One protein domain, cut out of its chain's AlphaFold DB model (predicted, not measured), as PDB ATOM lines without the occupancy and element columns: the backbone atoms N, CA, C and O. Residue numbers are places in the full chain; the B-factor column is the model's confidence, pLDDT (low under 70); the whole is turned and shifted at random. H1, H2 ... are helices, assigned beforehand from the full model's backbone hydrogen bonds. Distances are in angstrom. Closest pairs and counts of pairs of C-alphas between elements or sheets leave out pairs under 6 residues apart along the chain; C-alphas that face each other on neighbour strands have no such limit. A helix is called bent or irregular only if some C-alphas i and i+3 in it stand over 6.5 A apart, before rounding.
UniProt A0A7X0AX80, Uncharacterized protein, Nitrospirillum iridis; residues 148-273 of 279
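AT A GLANCE: This is residues 148 to 273 of the 279 residues of an uncharacterized protein of Nitrospirillum iridis (UniProt A0A7X0AX80). A long helical hairpin of H1 and H2 has the shorter H3 packed on it towards the end where H1 begins and H2 ends, and the three make an up-and-down bundle, each running against the one before it. Three short helices, H4, H5 and H6, turn back on themselves as a U on the side of H3 away from H1, H4 and H6 running opposite ways and H5 making the turn between them, with few contacts to the rest. The printed part has 126 residues with six named helices, H1 to H6 in order along the chain, and no named strand; its class is all helix. The whole is compact, with a radius of gyration of the C-alphas of 15.2 A, but elongated, spanning 47 by 29 by 21 A.

HOW THE PARTS SIT: H2, residues 171 to 197, is the hub, touching three other helices. It forms a hairpin with H1, residues 148 to 167, at a shallow tilt of 21 degrees, opposite ways; their closest C-alphas, of Ala 151 and Phe 188, are 4.3 A apart. H2 also forms a hairpin with H3, residues 208 to 219, which it touches with residues 182 to 192 alone; the closest C-alphas, of Tyr 185 and Ser 215, are 6.0 A apart, at a shallow tilt of 34 degrees, only just short of steep. H1 touches H3 with residues 148 to 155 alone, at a steep tilt of 39 degrees, the closest C-alphas being those of Ser 152 and Leu 208 at 7.3 A. H4, residues 240 to 249, only just touches H2, with 3 pairs of C-alphas within 8 A, the closest those of Ile 196 and Arg 249 at 6.5 A. H5, residues 251 to 259, and H4 only just touch, and only at the corner, with 3 pairs within 8 A, the closest those of Ala 247 and Leu 253 at 6.8 A. H6, residues 261 to 273, and H3 are near each other; H6 is apart from H1 and H2. Every O i to N i+4 pair is within hydrogen-bond range in H2, H3 and H4, against 14 of 16 in H1, 4 of 5 in H5 and 7 of 9 in H6.

IN THESE COORDINATES: H2 is 38.5 A from first to last C-alpha, from (207.147, 48.646, 161.912) at Pro 171. H1 begins at C-alpha 148, (185.434, 37.686, 138.868), and is 30.3 A long; it is irregular, only just, with C-alphas 163 and 166 at 6.8 A. H3 is 16.0 A long. H6 is 20.0 A long and ends at C-alpha 273, (177.134, 48.640, 160.241).

THE WHOLE: The C-alphas of Ser 170 and Arg 258, the two farthest apart, are 47.0 A apart. The printed part has no cut. The link from H3 to H4, residues 220 to 239, is long. The mean pLDDT of the printed part is 90.6; residues 203 to 206 are under 70.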
ATOM      1  N   ALA A 148     185.651  38.559 137.711       93.56
ATOM      2  CA  ALA A 148     185.434  37.686 138.868       93.56
ATOM      3  C   ALA A 148     186.698  36.897 139.273       93.56
ATOM      4  O   ALA A 148     187.004  36.763 140.468       93.56
ATOM      5  N   ARG A 149     187.463  36.429 138.280       92.75
ATOM      6  CA  ARG A 149     188.716  35.701 138.492       92.75
ATOM      7  C   ARG A 149     189.814  36.618 139.011       92.75
ATOM      8  O   ARG A 149     190.455  36.281 140.005       92.75
ATOM      9  N   GLU A 150     189.992  37.786 138.393       93.50
ATOM     10  CA  GLU A 150     190.965  38.779 138.865       93.50
ATOM     11  C   GLU A 150     190.642  39.224 140.292       93.50
ATOM     12  O   GLU A 150     191.504  39.181 141.166       93.50
ATOM     13  N   ALA A 151     189.372  39.523 140.580       95.00
ATOM     14  CA  ALA A 151     188.911  39.826 141.929       95.00
ATOM     15  C   ALA A 151     189.322  38.722 142.925       95.00
ATOM     16  O   ALA A 151     189.905  39.006 143.975       95.00
ATOM     17  N   SER A 152     189.076  37.451 142.596       94.69
ATOM     18  CA  SER A 152     189.488  36.331 143.450       94.69
ATOM     19  C   SER A 152     190.999  36.275 143.677       94.69
ATOM     20  O   SER A 152     191.415  36.080 144.821       94.69
ATOM     21  N   ASN A 153     191.810  36.466 142.633       94.38
ATOM     22  CA  ASN A 153     193.273  36.456 142.728       94.38
ATOM     23  C   ASN A 153     193.769  37.534 143.699       94.38
ATOM     24  O   ASN A 153     194.509  37.234 144.637       94.38
ATOM     25  N   TYR A 154     193.286  38.766 143.529       96.06
ATOM     26  CA  TYR A 154     193.614  39.891 144.400       96.06
ATOM     27  C   TYR A 154     193.176  39.667 145.844       96.06
ATOM     28  O   TYR A 154     193.933  39.941 146.778       96.06
ATOM     29  N   PHE A 155     191.979  39.113 146.052       97.00
ATOM     30  CA  PHE A 155     191.520  38.777 147.394       97.00
ATOM     31  C   PHE A 155     192.461  37.777 148.069       97.00
ATOM     32  O   PHE A 155     192.858  37.997 149.210       97.00
ATOM     33  N   TYR A 156     192.833  36.687 147.391       96.31
ATOM     34  CA  TYR A 156     193.702  35.672 147.987       96.31
ATOM     35  C   TYR A 156     195.129  36.176 148.217       96.31
ATOM     36  O   TYR A 156     195.718  35.831 149.240       96.31
ATOM     37  N   ALA A 157     195.658  37.029 147.335       95.69
ATOM     38  CA  ALA A 157     196.948  37.685 147.539       95.69
ATOM     39  C   ALA A 157     196.940  38.554 148.810       95.69
ATOM     40  O   ALA A 157     197.776  38.367 149.692       95.69
ATOM     41  N   GLY A 158     195.935  39.426 148.963       96.62
ATOM     42  CA  GLY A 158     195.772  40.241 150.172       96.62
ATOM     43  C   GLY A 158     195.497  39.404 151.424       96.62
ATOM     44  O   GLY A 158     196.013  39.702 152.499       96.62
ATOM     45  N   PHE A 159     194.739  38.315 151.292       96.06
ATOM     46  CA  PHE A 159     194.418  37.434 152.411       96.06
ATOM     47  C   PHE A 159     195.640  36.665 152.927       96.06
ATOM     48  O   PHE A 159     195.812  36.541 154.140       96.06
ATOM     49  N   LYS A 160     196.513  36.197 152.026       95.50
ATOM     50  CA  LYS A 160     197.789  35.562 152.385       95.50
ATOM     51  C   LYS A 160     198.650  36.512 153.216       95.50
ATOM     52  O   LYS A 160     199.138  36.131 154.276       95.50
ATOM     53  N   ASP A 161     198.777  37.761 152.781       94.06
ATOM     54  CA  ASP A 161     199.528  38.786 153.512       94.06
ATOM     55  C   ASP A 161     198.884  39.131 154.859       94.06
ATOM     56  O   ASP A 161     199.572  39.256 155.875       94.06
ATOM     57  N   GLN A 162     197.551  39.200 154.903       93.94
ATOM     58  CA  GLN A 162     196.806  39.419 156.139       93.94
ATOM     59  C   GLN A 162     197.055  38.309 157.173       93.94
ATOM     60  O   GLN A 162     197.065  38.587 158.369       93.94
ATOM     61  N   GLN A 163     197.264  37.056 156.763       92.31
ATOM     62  CA  GLN A 163     197.602  35.977 157.701       92.31
ATOM     63  C   GLN A 163     199.012  36.126 158.289       92.31
ATOM     64  O   GLN A 163     199.264  35.691 159.414       92.31
ATOM     65  N   LEU A 164     199.927  36.757 157.549       89.19
ATOM     66  CA  LEU A 164     201.322  36.933 157.949       89.19
ATOM     67  C   LEU A 164     201.544  38.168 158.829       89.19
ATOM     68  O   LEU A 164     202.469  38.163 159.632       89.19
ATOM     69  N   ILE A 165     200.682  39.186 158.743       88.06
ATOM     70  CA  ILE A 165     200.883  40.471 159.434       88.06
ATOM     71  C   ILE A 165     201.063  40.348 160.953       88.06
ATOM     72  O   ILE A 165     201.827  41.096 161.548       88.06
ATOM     73  N   SER A 166     200.401  39.375 161.584       84.38
ATOM     74  CA  SER A 166     200.507  39.129 163.031       84.38
ATOM     75  C   SER A 166     201.888  38.629 163.472       84.38
ATOM     76  O   SER A 166     202.212  38.696 164.656       84.38
ATOM     77  N   LYS A 167     202.695  38.129 162.528       87.06
ATOM     78  CA  LYS A 167     204.034  37.575 162.759       87.06
ATOM     79  C   LYS A 167     205.148  38.595 162.521       87.06
ATOM     80  O   LYS A 167     206.299  38.298 162.817       87.06
ATOM     81  N   VAL A 168     204.821  39.774 161.992       86.12
ATOM     82  CA  VAL A 168     205.798  40.816 161.663       86.12
ATOM     83  C   VAL A 168     206.002  41.726 162.867       86.12
ATOM     84  O   VAL A 168     205.050  42.288 163.403       86.12
ATOM     85  N   SER A 169     207.252  41.856 163.309       81.12
ATOM     86  CA  SER A 169     207.640  42.685 164.458       81.12
ATOM     87  C   SER A 169     208.212  44.047 164.059       81.12
ATOM     88  O   SER A 169     208.203  44.965 164.876       81.12
ATOM     89  N   SER A 170     208.691  44.191 162.818       88.50
ATOM     90  CA  SER A 170     209.281  45.429 162.302       88.50
ATOM     91  C   SER A 170     208.200  46.407 161.816       88.50
ATOM     92  O   SER A 170     207.452  46.062 160.897       88.50
ATOM     93  N   PRO A 171     208.127  47.645 162.348       85.69
ATOM     94  CA  PRO A 171     207.147  48.646 161.912       85.69
ATOM     95  C   PRO A 171     207.236  48.999 160.422       85.69
ATOM     96  O   PRO A 171     206.219  49.151 159.749       85.69
ATOM     97  N   SER A 172     208.454  49.089 159.882       86.50
ATOM     98  CA  SER A 172     208.680  49.395 158.465       86.50
ATOM     99  C   SER A 172     208.175  48.277 157.557       86.50
ATOM    100  O   SER A 172     207.539  48.539 156.538       86.50
ATOM    101  N   GLU A 173     208.432  47.026 157.935       89.00
ATOM    102  CA  GLU A 173     207.942  45.854 157.208       89.00
ATOM    103  C   GLU A 173     206.416  45.747 157.310       89.00
ATOM    104  O   GLU A 173     205.737  45.514 156.307       89.00
ATOM    105  N   GLN A 174     205.867  46.012 158.498       89.81
ATOM    106  CA  GLN A 174     204.429  46.059 158.726       89.81
ATOM    107  C   GLN A 174     203.755  47.095 157.818       89.81
ATOM    108  O   GLN A 174     202.758  46.762 157.181       89.81
ATOM    109  N   PHE A 175     204.313  48.304 157.694       91.56
ATOM    110  CA  PHE A 175     203.789  49.338 156.798       91.56
ATOM    111  C   PHE A 175     203.697  48.844 155.346       91.56
ATOM    112  O   PHE A 175     202.648  48.959 154.714       91.56
ATOM    113  N   PHE A 176     204.769  48.247 154.813       91.25
ATOM    114  CA  PHE A 176     204.779  47.743 153.434       91.25
ATOM    115  C   PHE A 176     203.797  46.589 153.218       91.25
ATOM    116  O   PHE A 176     203.129  46.533 152.183       91.25
ATOM    117  N   ILE A 177     203.671  45.688 154.195       93.75
ATOM    118  CA  ILE A 177     202.687  44.604 154.147       93.75
ATOM    119  C   ILE A 177     201.269  45.176 154.175       93.75
ATOM    120  O   ILE A 177     200.437  44.759 153.373       93.75
ATOM    121  N   VAL A 178     200.986  46.161 155.032       94.50
ATOM    122  CA  VAL A 178     199.673  46.822 155.084       94.50
ATOM    123  C   VAL A 178     199.362  47.541 153.779       94.50
ATOM    124  O   VAL A 178     198.259  47.372 153.261       94.50
ATOM    125  N   GLN A 179     200.324  48.256 153.189       94.06
ATOM    126  CA  GLN A 179     200.164  48.855 151.862       94.06
ATOM    127  C   GLN A 179     199.844  47.792 150.804       94.06
ATOM    128  O   GLN A 179     198.942  47.995 149.992       94.06
ATOM    129  N   ARG A 180     200.527  46.641 150.820       94.38
ATOM    130  CA  ARG A 180     200.275  45.540 149.877       94.38
ATOM    131  C   ARG A 180     198.886  44.928 150.064       94.38
ATOM    132  O   ARG A 180     198.171  44.742 149.079       94.38
ATOM    133  N   ILE A 181     198.468  44.677 151.308       96.00
ATOM    134  CA  ILE A 181     197.109  44.204 151.619       96.00
ATOM    135  C   ILE A 181     196.077  45.226 151.142       96.00
ATOM    136  O   ILE A 181     195.097  44.846 150.499       96.00
ATOM    137  N   TYR A 182     196.301  46.514 151.424       95.56
ATOM    138  CA  TYR A 182     195.408  47.591 151.013       95.56
ATOM    139  C   TYR A 182     195.244  47.608 149.494       95.56
ATOM    140  O   TYR A 182     194.117  47.560 149.006       95.56
ATOM    141  N   THR A 183     196.352  47.606 148.750       95.81
ATOM    142  CA  THR A 183     196.353  47.585 147.283       95.81
ATOM    143  C   THR A 183     195.608  46.367 146.738       95.81
ATOM    144  O   THR A 183     194.719  46.510 145.900       95.81
ATOM    145  N   ASN A 184     195.886  45.173 147.265       96.94
ATOM    146  CA  ASN A 184     195.209  43.947 146.847       96.94
ATOM    147  C   ASN A 184     193.697  43.996 147.117       96.94
ATOM    148  O   ASN A 184     192.890  43.668 146.251       96.94
ATOM    149  N   TYR A 185     193.274  44.451 148.295       97.19
ATOM    150  CA  TYR A 185     191.851  44.584 148.612       97.19
ATOM    151  C   TYR A 185     191.160  45.725 147.864       97.19
ATOM    152  O   TYR A 185     189.968  45.615 147.571       97.19
ATOM    153  N   TYR A 186     191.884  46.785 147.510       95.69
ATOM    154  CA  TYR A 186     191.399  47.840 146.626       95.69
ATOM    155  C   TYR A 186     191.070  47.275 145.237       95.69
ATOM    156  O   TYR A 186     189.935  47.414 144.776       95.69
ATOM    157  N   TYR A 187     192.010  46.555 144.616       96.12
ATOM    158  CA  TYR A 187     191.801  45.935 143.304       96.12
ATOM    159  C   TYR A 187     190.766  44.820 143.325       96.12
ATOM    160  O   TYR A 187     189.932  44.742 142.424       96.12
ATOM    161  N   PHE A 188     190.726  44.018 144.388       97.00
ATOM    162  CA  PHE A 188     189.644  43.063 144.593       97.00
ATOM    163  C   PHE A 188     188.268  43.746 144.561       97.00
ATOM    164  O   PHE A 188     187.382  43.305 143.829       97.00
ATOM    165  N   ARG A 189     188.081  44.833 145.325       96.38
ATOM    166  CA  ARG A 189     186.813  45.580 145.347       96.38
ATOM    167  C   ARG A 189     186.488  46.168 143.977       96.38
ATOM    168  O   ARG A 189     185.345  46.053 143.547       96.38
ATOM    169  N   LEU A 190     187.471  46.765 143.302       96.62
ATOM    170  CA  LEU A 190     187.311  47.310 141.954       96.62
ATOM    171  C   LEU A 190     186.821  46.233 140.983       96.62
ATOM    172  O   LEU A 190     185.773  46.399 140.370       96.62
ATOM    173  N   PHE A 191     187.539  45.115 140.876       96.25
ATOM    174  CA  PHE A 191     187.200  44.058 139.928       96.25
ATOM    175  C   PHE A 191     185.912  43.320 140.295       96.25
ATOM    176  O   PHE A 191     185.165  42.934 139.401       96.25
ATOM    177  N   TYR A 192     185.574  43.210 141.582       96.25
ATOM    178  CA  TYR A 192     184.255  42.730 141.991       96.25
ATOM    179  C   TYR A 192     183.130  43.666 141.527       96.25
ATOM    180  O   TYR A 192     182.120  43.208 141.002       96.25
ATOM    181  N   ILE A 193     183.296  44.985 141.656       96.81
ATOM    182  CA  ILE A 193     182.316  45.939 141.115       96.81
ATOM    183  C   ILE A 193     182.251  45.804 139.585       96.81
ATOM    184  O   ILE A 193     181.154  45.742 139.030       96.81
ATOM    185  N   CYS A 194     183.395  45.700 138.904       96.94
ATOM    186  CA  CYS A 194     183.445  45.525 137.452       96.94
ATOM    187  C   CYS A 194     182.711  44.262 136.984       96.94
ATOM    188  O   CYS A 194     181.977  44.336 135.997       96.94
ATOM    189  N   SER A 195     182.847  43.126 137.681       95.25
ATOM    190  CA  SER A 195     182.157  41.880 137.310       95.25
ATOM    191  C   SER A 195     180.636  42.024 137.405       95.25
ATOM    192  O   SER A 195     179.912  41.610 136.500       95.25
ATOM    193  N   ILE A 196     180.143  42.710 138.442       94.94
ATOM    194  CA  ILE A 196     178.717  43.016 138.612       94.94
ATOM    195  C   ILE A 196     178.222  43.992 137.535       94.94
ATOM    196  O   ILE A 196     177.158  43.787 136.949       94.94
ATOM    197  N   MET A 197     178.980  45.056 137.249       94.88
ATOM    198  CA  MET A 197     178.582  46.089 136.282       94.88
ATOM    199  C   MET A 197     178.579  45.579 134.837       94.88
ATOM    200  O   MET A 197     177.681  45.924 134.070       94.88
ATOM    201  N   SER A 198     179.546  44.729 134.484       93.50
ATOM    202  CA  SER A 198     179.632  44.073 133.171       93.50
ATOM    203  C   SER A 198     178.721  42.847 133.036       93.50
ATOM    204  O   SER A 198     178.626  42.287 131.946       93.50
ATOM    205  N   ARG A 199     178.005  42.467 134.107       90.19
ATOM    206  CA  ARG A 199     177.099  41.307 134.162       90.19
ATOM    207  C   ARG A 199     177.797  40.004 133.765       90.19
ATOM    208  O   ARG A 199     177.253  39.218 132.991       90.19
ATOM    209  N   GLU A 200     179.006  39.786 134.280       88.25
ATOM    210  CA  GLU A 200     179.703  38.521 134.055       88.25
ATOM    211  C   GLU A 200     178.874  37.331 134.554       88.25
ATOM    212  O   GLU A 200     178.153  37.450 135.555       88.25
ATOM    213  N   PRO A 201     178.955  36.176 133.866       80.44
ATOM    214  CA  PRO A 201     178.345  34.961 134.378       80.44
ATOM    215  C   PRO A 201     178.929  34.663 135.759       80.44
ATOM    216  O   PRO A 201     180.116  34.882 136.011       80.44
ATOM    217  N   ALA A 202     178.087  34.172 136.663       70.19
ATOM    218  CA  ALA A 202     178.549  33.775 137.979       70.19
ATOM    219  C   ALA A 202     179.578  32.647 137.822       70.19
ATOM    220  O   ALA A 202     179.231  31.549 137.388       70.19
ATOM    221  N   GLU A 203     180.836  32.897 138.189       65.88
ATOM    222  CA  GLU A 203     181.775  31.803 138.410       65.88
ATOM    223  C   GLU A 203     181.252  30.989 139.597       65.88
ATOM    224  O   GLU A 203     181.139  31.498 140.718       65.88
ATOM    225  N   GLY A 204     180.870  29.738 139.334       53.78
ATOM    226  CA  GLY A 204     180.331  28.829 140.342       53.78
ATOM    227  C   GLY A 204     181.186  28.800 141.616       53.78
ATOM    228  O   GLY A 204     182.407  28.928 141.573       53.78
ATOM    229  N   ALA A 205     180.524  28.667 142.768       53.03
ATOM    230  CA  ALA A 205     181.107  28.597 144.116       53.03
ATOM    231  C   ALA A 205     181.896  29.828 144.630       53.03
ATOM    232  O   ALA A 205     182.180  29.900 145.833       53.03
ATOM    233  N   ASN A 206     182.205  30.832 143.802       64.31
ATOM    234  CA  ASN A 206     182.965  32.000 144.241       64.31
ATOM    235  C   ASN A 206     182.097  32.941 145.098       64.31
ATOM    236  O   ASN A 206     181.342  33.772 144.602       64.31
ATOM    237  N   LYS A 207     182.230  32.832 146.429       85.44
ATOM    238  CA  LYS A 207     181.572  33.681 147.448       85.44
ATOM    239  C   LYS A 207     182.132  35.120 147.467       85.44
ATOM    240  O   LYS A 207     182.583  35.596 148.513       85.44
ATOM    241  N   LEU A 208     182.153  35.802 146.318       91.75
ATOM    242  CA  LEU A 208     182.772  37.123 146.148       91.75
ATOM    243  C   LEU A 208     182.134  38.182 147.045       91.75
ATOM    244  O   LEU A 208     182.867  38.933 147.679       91.75
ATOM    245  N   PHE A 209     180.808  38.185 147.199       93.31
ATOM    246  CA  PHE A 209     180.147  39.110 148.122       93.31
ATOM    247  C   PHE A 209     180.643  38.951 149.570       93.31
ATOM    248  O   PHE A 209     180.990  39.927 150.228       93.31
ATOM    249  N   SER A 210     180.753  37.722 150.083       92.19
ATOM    250  CA  SER A 210     181.260  37.493 151.447       92.19
ATOM    251  C   SER A 210     182.719  37.946 151.593       92.19
ATOM    252  O   SER A 210     183.089  38.547 152.603       92.19
ATOM    253  N   LYS A 211     183.543  37.719 150.560       95.12
ATOM    254  CA  LYS A 211     184.915  38.242 150.483       95.12
ATOM    255  C   LYS A 211     184.930  39.778 150.472       95.12
ATOM    256  O   LYS A 211     185.747  40.363 151.175       95.12
ATOM    257  N   PHE A 212     184.000  40.420 149.758       95.81
ATOM    258  CA  PHE A 212     183.831  41.878 149.687       95.81
ATOM    259  C   PHE A 212     183.517  42.484 151.052       95.81
ATOM    260  O   PHE A 212     184.110  43.495 151.436       95.81
ATOM    261  N   MET A 213     182.637  41.843 151.823       95.12
ATOM    262  CA  MET A 213     182.349  42.267 153.194       95.12
ATOM    263  C   MET A 213     183.601  42.154 154.064       95.12
ATOM    264  O   MET A 213     183.980  43.119 154.725       95.12
ATOM    265  N   ARG A 214     184.295  41.010 154.010       94.56
ATOM    266  CA  ARG A 214     185.522  40.774 154.783       94.56
ATOM    267  C   ARG A 214     186.615  41.795 154.469       94.56
ATOM    268  O   ARG A 214     187.195  42.357 155.396       94.56
ATOM    269  N   SER A 215     186.889  42.040 153.190       96.12
ATOM    270  CA  SER A 215     187.905  43.010 152.781       96.12
ATOM    271  C   SER A 215     187.508  44.426 153.191       96.12
ATOM    272  O   SER A 215     188.351  45.170 153.670       96.12
ATOM    273  N   SER A 216     186.228  44.797 153.072       95.81
ATOM    274  CA  SER A 216     185.736  46.118 153.483       95.81
ATOM    275  C   SER A 216     185.895  46.347 154.987       95.81
ATOM    276  O   SER A 216     186.389  47.397 155.392       95.81
ATOM    277  N   PHE A 217     185.553  45.357 155.819       94.81
ATOM    278  CA  PHE A 217     185.772  45.445 157.265       94.81
ATOM    279  C   PHE A 217     187.256  45.505 157.625       94.81
ATOM    280  O   PHE A 217     187.629  46.327 158.457       94.81
ATOM    281  N   PHE A 218     188.112  44.708 156.985       95.00
ATOM    282  CA  PHE A 218     189.552  44.795 157.228       95.00
ATOM    283  C   PHE A 218     190.116  46.163 156.830       95.00
ATOM    284  O   PHE A 218     190.792  46.806 157.621       95.00
ATOM    285  N   LEU A 219     189.797  46.658 155.630       95.06
ATOM    286  CA  LEU A 219     190.239  47.984 155.189       95.06
ATOM    287  C   LEU A 219     189.762  49.089 156.137       95.06
ATOM    288  O   LEU A 219     190.461  50.078 156.318       95.06
ATOM    289  N   SER A 220     188.613  48.906 156.792       94.25
ATOM    290  CA  SER A 220     188.122  49.876 157.767       94.25
ATOM    291  C   SER A 220     188.907  49.923 159.084       94.25
ATOM    292  O   SER A 220     188.715  50.859 159.860       94.25
ATOM    293  N   THR A 221     189.788  48.951 159.352       93.88
ATOM    294  CA  THR A 221     190.712  48.980 160.498       93.88
ATOM    295  C   THR A 221     192.081  49.550 160.138       93.88
ATOM    296  O   THR A 221     192.888  49.764 161.035       93.88
ATOM    297  N   VAL A 222     192.376  49.752 158.855       92.88
ATOM    298  CA  VAL A 222     193.665  50.272 158.393       92.88
ATOM    299  C   VAL A 222     193.735  51.780 158.650       92.88
ATOM    300  O   VAL A 222     192.803  52.506 158.305       92.88
ATOM    301  N   GLN A 223     194.823  52.236 159.268       90.19
ATOM    302  CA  GLN A 223     195.109  53.648 159.534       90.19
ATOM    303  C   GLN A 223     196.140  54.193 158.544       90.19
ATOM    304  O   GLN A 223     196.948  53.429 158.022       90.19
ATOM    305  N   ASP A 224     196.132  55.507 158.313       87.81
ATOM    306  CA  ASP A 224     196.985  56.185 157.324       87.81
ATOM    307  C   ASP A 224     198.486  55.948 157.551       87.81
ATOM    308  O   ASP A 224     199.259  55.926 156.598       87.81
ATOM    309  N   ASP A 225     198.897  55.719 158.798       86.62
ATOM    310  CA  ASP A 225     200.275  55.413 159.193       86.62
ATOM    311  C   ASP A 225     200.679  53.942 158.965       86.62
ATOM    312  O   ASP A 225     201.764  53.519 159.366       86.62
ATOM    313  N   GLY A 226     199.809  53.144 158.339       85.06
ATOM    314  CA  GLY A 226     200.021  51.722 158.084       85.06
ATOM    315  C   GLY A 226     199.805  50.825 159.303       85.06
ATOM    316  O   GLY A 226     200.140  49.641 159.247       85.06
ATOM    317  N   THR A 227     199.243  51.336 160.403       89.00
ATOM    318  CA  THR A 227     198.877  50.511 161.561       89.00
ATOM    319  C   THR A 227     197.447  49.965 161.457       89.00
ATOM    320  O   THR A 227     196.646  50.359 160.604       89.00
ATOM    321  N   LEU A 228     197.120  48.995 162.321       90.56
ATOM    322  CA  LEU A 228     195.786  48.401 162.412       90.56
ATOM    323  C   LEU A 228     195.098  48.790 163.725       90.56
ATOM    324  O   LEU A 228     195.582  48.491 164.824       90.56
ATOM    325  N   ALA A 229     193.930  49.410 163.599       91.12
ATOM    326  CA  ALA A 229     193.021  49.691 164.697       91.12
ATOM    327  C   ALA A 229     192.391  48.397 165.241       91.12
ATOM    328  O   ALA A 229     192.095  47.463 164.501       91.12
ATOM    329  N   ALA A 230     192.107  48.366 166.545       88.06
ATOM    330  CA  ALA A 230     191.431  47.226 167.174       88.06
ATOM    331  C   ALA A 230     189.941  47.117 166.795       88.06
ATOM    332  O   ALA A 230     189.347  46.048 166.925       88.06
ATOM    333  N   LYS A 231     189.326  48.224 166.360       89.56
ATOM    334  CA  LYS A 231     187.920  48.294 165.948       89.56
ATOM    335  C   LYS A 231     187.808  48.925 164.557       89.56
ATOM    336  O   LYS A 231     188.576  49.842 164.263       89.56
ATOM    337  N   PRO A 232     186.855  48.474 163.723       89.62
ATOM    338  CA  PRO A 232     186.620  49.055 162.408       89.62
ATOM    339  C   PRO A 232     186.080  50.483 162.515       89.62
ATOM    340  O   PRO A 232     185.211  50.777 163.340       89.62
ATOM    341  N   SER A 233     186.550  51.367 161.641       90.19
ATOM    342  CA  SER A 233     185.948  52.681 161.440       90.19
ATOM    343  C   SER A 233     184.741  52.553 160.515       90.19
ATOM    344  O   SER A 233     184.858  52.422 159.303       90.19
ATOM    345  N   TYR A 234     183.532  52.656 161.065       87.12
ATOM    346  CA  TYR A 234     182.308  52.589 160.251       87.12
ATOM    347  C   TYR A 234     182.182  53.725 159.220       87.12
ATOM    348  O   TYR A 234     181.333  53.653 158.336       87.12
ATOM    349  N   ARG A 235     182.999  54.784 159.329       86.81
ATOM    350  CA  ARG A 235     183.057  55.875 158.342       86.81
ATOM    351  C   ARG A 235     183.860  55.506 157.093       86.81
ATOM    352  O   ARG A 235     183.622  56.107 156.055       86.81
ATOM    353  N   SER A 236     184.791  54.553 157.185       87.62
ATOM    354  CA  SER A 236     185.593  54.087 156.043       87.62
ATOM    355  C   SER A 236     184.990  52.868 155.339       87.62
ATOM    356  O   SER A 236     185.482  52.453 154.287       87.62
ATOM    357  N   LEU A 237     183.901  52.307 155.874       92.62
ATOM    358  CA  LEU A 237     183.096  51.323 155.156       92.62
ATOM    359  C   LEU A 237     182.432  51.955 153.923       92.62
ATOM    360  O   LEU A 237     182.086  53.140 153.948       92.62
ATOM    361  N   PRO A 238     182.202  51.176 152.850       93.38
ATOM    362  CA  PRO A 238     181.429  51.659 151.717       93.38
ATOM    363  C   PRO A 238     180.015  52.095 152.153       93.38
ATOM    364  O   PRO A 238     179.473  51.574 153.126       93.38
ATOM    365  N   PRO A 239     179.371  53.012 151.424       93.88
ATOM    366  CA  PRO A 239     177.985  53.380 151.682       93.88
ATOM    367  C   PRO A 239     177.039  52.176 151.596       93.88
ATOM    368  O   PRO A 239     177.180  51.314 150.724       93.88
ATOM    369  N   LYS A 240     176.025  52.141 152.465       93.94
ATOM    370  CA  LYS A 240     175.013  51.076 152.525       93.94
ATOM    371  C   LYS A 240     174.319  50.879 151.183       93.94
ATOM    372  O   LYS A 240     174.127  49.741 150.765       93.94
ATOM    373  N   ASP A 241     174.001  51.969 150.491       93.56
ATOM    374  CA  ASP A 241     173.374  51.939 149.167       93.56
ATOM    375  C   ASP A 241     174.229  51.181 148.146       93.56
ATOM    376  O   ASP A 241     173.698  50.398 147.358       93.56
ATOM    377  N   HIS A 242     175.559  51.316 148.220       95.06
ATOM    378  CA  HIS A 242     176.474  50.595 147.337       95.06
ATOM    379  C   HIS A 242     176.464  49.100 147.649       95.06
ATOM    380  O   HIS A 242     176.361  48.274 146.746       95.06
ATOM    381  N   VAL A 243     176.507  48.735 148.933       95.31
ATOM    382  CA  VAL A 243     176.464  47.326 149.349       95.31
ATOM    383  C   VAL A 243     175.141  46.675 148.944       95.31
ATOM    384  O   VAL A 243     175.139  45.568 148.412       95.31
ATOM    385  N   VAL A 244     174.017  47.371 149.131       94.00
ATOM    386  CA  VAL A 244     172.693  46.895 148.708       94.00
ATOM    387  C   VAL A 244     172.611  46.777 147.185       94.00
ATOM    388  O   VAL A 244     172.049  45.803 146.682       94.00
ATOM    389  N   TYR A 245     173.177  47.732 146.441       94.19
ATOM    390  CA  TYR A 245     173.244  47.674 144.982       94.19
ATOM    391  C   TYR A 245     173.972  46.413 144.502       94.19
ATOM    392  O   TYR A 245     173.450  45.718 143.626       94.19
ATOM    393  N   LEU A 246     175.141  46.118 145.084       95.06
ATOM    394  CA  LEU A 246     175.948  44.940 144.761       95.06
ATOM    395  C   LEU A 246     175.217  43.655 145.150       95.06
ATOM    396  O   LEU A 246     175.046  42.776 144.312       95.06
ATOM    397  N   ALA A 247     174.689  43.585 146.376       93.25
ATOM    398  CA  ALA A 247     173.971  42.412 146.864       93.25
ATOM    399  C   ALA A 247     172.792  42.038 145.954       93.25
ATOM    400  O   ALA A 247     172.599  40.865 145.650       93.25
ATOM    401  N   LYS A 248     172.019  43.028 145.485       92.44
ATOM    402  CA  LYS A 248     170.866  42.817 144.593       92.44
ATOM    403  C   LYS A 248     171.240  42.324 143.192       92.44
ATOM    404  O   LYS A 248     170.379  41.774 142.516       92.44
ATOM    405  N   ARG A 249     172.472  42.566 142.738       92.38
ATOM    406  CA  ARG A 249     172.932  42.249 141.373       92.38
ATOM    407  C   ARG A 249     173.917  41.087 141.311       92.38
ATOM    408  O   ARG A 249     174.227  40.618 140.223       92.38
ATOM    409  N   ASP A 250     174.387  40.612 142.456       92.56
ATOM    410  CA  ASP A 250     175.192  39.404 142.548       92.56
ATOM    411  C   ASP A 250     174.287  38.170 142.424       92.56
ATOM    412  O   ASP A 250     173.629  37.755 143.381       92.56
ATOM    413  N   ASN A 251     174.236  37.587 141.226       88.62
ATOM    414  CA  ASN A 251     173.393  36.427 140.928       88.62
ATOM    415  C   ASN A 251     173.716  35.215 141.819       88.62
ATOM    416  O   ASN A 251     172.799  34.501 142.225       88.62
ATOM    417  N   ALA A 252     174.992  35.000 142.157       87.50
ATOM    418  CA  ALA A 252     175.410  33.891 143.010       87.50
ATOM    419  C   ALA A 252     174.929  34.091 144.453       87.50
ATOM    420  O   ALA A 252     174.455  33.150 145.094       87.50
ATOM    421  N   LEU A 253     174.998  35.325 144.964       90.81
ATOM    422  CA  LEU A 253     174.418  35.667 146.260       90.81
ATOM    423  C   LEU A 253     172.894  35.521 146.244       90.81
ATOM    424  O   LEU A 253     172.332  34.924 147.159       90.81
ATOM    425  N   GLN A 254     172.224  36.051 145.217       91.00
ATOM    426  CA  GLN A 254     170.766  36.014 145.110       91.00
ATOM    427  C   GLN A 254     170.224  34.584 145.065       91.00
ATOM    428  O   GLN A 254     169.226  34.308 145.727       91.00
ATOM    429  N   ALA A 255     170.891  33.671 144.352       88.19
ATOM    430  CA  ALA A 255     170.538  32.254 144.360       88.19
ATOM    431  C   ALA A 255     170.583  31.677 145.786       88.19
ATOM    432  O   ALA A 255     169.588  31.147 146.272       88.19
ATOM    433  N   ARG A 256     171.683  31.904 146.514       87.19
ATOM    434  CA  ARG A 256     171.849  31.407 147.891       87.19
ATOM    435  C   ARG A 256     170.866  32.022 148.884       87.19
ATOM    436  O   ARG A 256     170.382  31.330 149.769       87.19
ATOM    437  N   LEU A 257     170.550  33.313 148.758       89.44
ATOM    438  CA  LEU A 257     169.598  33.985 149.651       89.44
ATOM    439  C   LEU A 257     168.165  33.454 149.503       89.44
ATOM    440  O   LEU A 257     167.387  33.571 150.448       89.44
ATOM    441  N   ARG A 258     167.796  32.896 148.342       87.69
ATOM    442  CA  ARG A 258     166.478  32.269 148.150       87.69
ATOM    443  C   ARG A 258     166.350  30.975 148.951       87.69
ATOM    444  O   ARG A 258     165.276  30.702 149.474       87.69
ATOM    445  N   GLU A 259     167.443  30.234 149.074       89.00
ATOM    446  CA  GLU A 259     167.491  28.919 149.720       89.00
ATOM    447  C   GLU A 259     167.796  29.013 151.226       89.00
ATOM    448  O   GLU A 259     167.269  28.234 152.013       89.00
ATOM    449  N   ASP A 260     168.593  29.999 151.655       89.00
ATOM    450  CA  ASP A 260     169.116  30.095 153.022       89.00
ATOM    451  C   ASP A 260     168.517  31.291 153.796       89.00
ATOM    452  O   ASP A 260     168.835  32.464 153.566       89.00
ATOM    453  N   GLN A 261     167.613  31.003 154.740       88.31
ATOM    454  CA  GLN A 261     167.011  32.014 155.620       88.31
ATOM    455  C   GLN A 261     167.981  32.544 156.690       88.31
ATOM    456  O   GLN A 261     167.886  33.717 157.077       88.31
ATOM    457  N   GLY A 262     168.934  31.725 157.138       89.44
ATOM    458  CA  GLY A 262     169.963  32.134 158.092       89.44
ATOM    459  C   GLY A 262     170.871  33.197 157.481       89.44
ATOM    460  O   GLY A 262     171.028  34.279 158.047       89.44
ATOM    461  N   LEU A 263     171.348  32.949 156.259       87.06
ATOM    462  CA  LEU A 263     172.168  33.891 155.493       87.06
ATOM    463  C   LEU A 263     171.455  35.227 155.244       87.06
ATOM    464  O   LEU A 263     172.082  36.286 155.309       87.06
ATOM    465  N   ARG A 264     170.139  35.211 154.986       87.81
ATOM    466  CA  ARG A 264     169.335  36.443 154.854       87.81
ATOM    467  C   ARG A 264     169.351  37.272 156.136       87.81
ATOM    468  O   ARG A 264     169.542  38.488 156.078       87.81
ATOM    469  N   THR A 265     169.167  36.619 157.278       89.31
ATOM    470  CA  THR A 265     169.150  37.274 158.594       89.31
ATOM    471  C   THR A 265     170.532  37.825 158.949       89.31
ATOM    472  O   THR A 265     170.656  38.971 159.386       89.31
ATOM    473  N   GLU A 266     171.587  37.052 158.682       88.50
ATOM    474  CA  GLU A 266     172.976  37.478 158.863       88.50
ATOM    475  C   GLU A 266     173.294  38.705 158.000       88.50
ATOM    476  O   GLU A 266     173.795  39.708 158.508       88.50
ATOM    477  N   LEU A 267     172.924  38.680 156.716       89.00
ATOM    478  CA  LEU A 267     173.127  39.808 155.811       89.00
ATOM    479  C   LEU A 267     172.430  41.073 156.323       89.00
ATOM    480  O   LEU A 267     173.037  42.143 156.348       89.00
ATOM    481  N   GLN A 268     171.175  40.968 156.768       88.56
ATOM    482  CA  GLN A 268     170.449  42.105 157.342       88.56
ATOM    483  C   GLN A 268     171.120  42.653 158.606       88.56
ATOM    484  O   GLN A 268     171.180  43.872 158.776       88.56
ATOM    485  N   SER A 269     171.641  41.776 159.467       89.25
ATOM    486  CA  SER A 269     172.395  42.162 160.663       89.25
ATOM    487  C   SER A 269     173.666  42.929 160.293       89.25
ATOM    488  O   SER A 269     173.886  44.047 160.761       89.25
ATOM    489  N   VAL A 270     174.455  42.389 159.362       87.81
ATOM    490  CA  VAL A 270     175.714  42.996 158.911       87.81
ATOM    491  C   VAL A 270     175.477  44.344 158.218       87.81
ATOM    492  O   VAL A 270     176.245  45.287 158.417       87.81
ATOM    493  N   LEU A 271     174.390  44.492 157.456       88.50
ATOM    494  CA  LEU A 271     174.033  45.750 156.787       88.50
ATOM    495  C   LEU A 271     173.752  46.915 157.754       88.50
ATOM    496  O   LEU A 271     173.717  48.063 157.308       88.50
ATOM    497  N   ARG A 272     173.572  46.663 159.060       88.69
ATOM    498  CA  ARG A 272     173.400  47.716 160.080       88.69
ATOM    499  C   ARG A 272     174.677  48.518 160.335       88.69
ATOM    500  O   ARG A 272     174.584  49.664 160.756       88.69
ATOM    501  N   TYR A 273     175.851  47.952 160.054       88.12
ATOM    502  CA  TYR A 273     177.134  48.640 160.241       88.12
ATOM    503  C   TYR A 273     177.447  49.663 159.141       88.12
ATOM    504  O   TYR A 273     178.325  50.508 159.315       88.12
TER     505      TYR A 273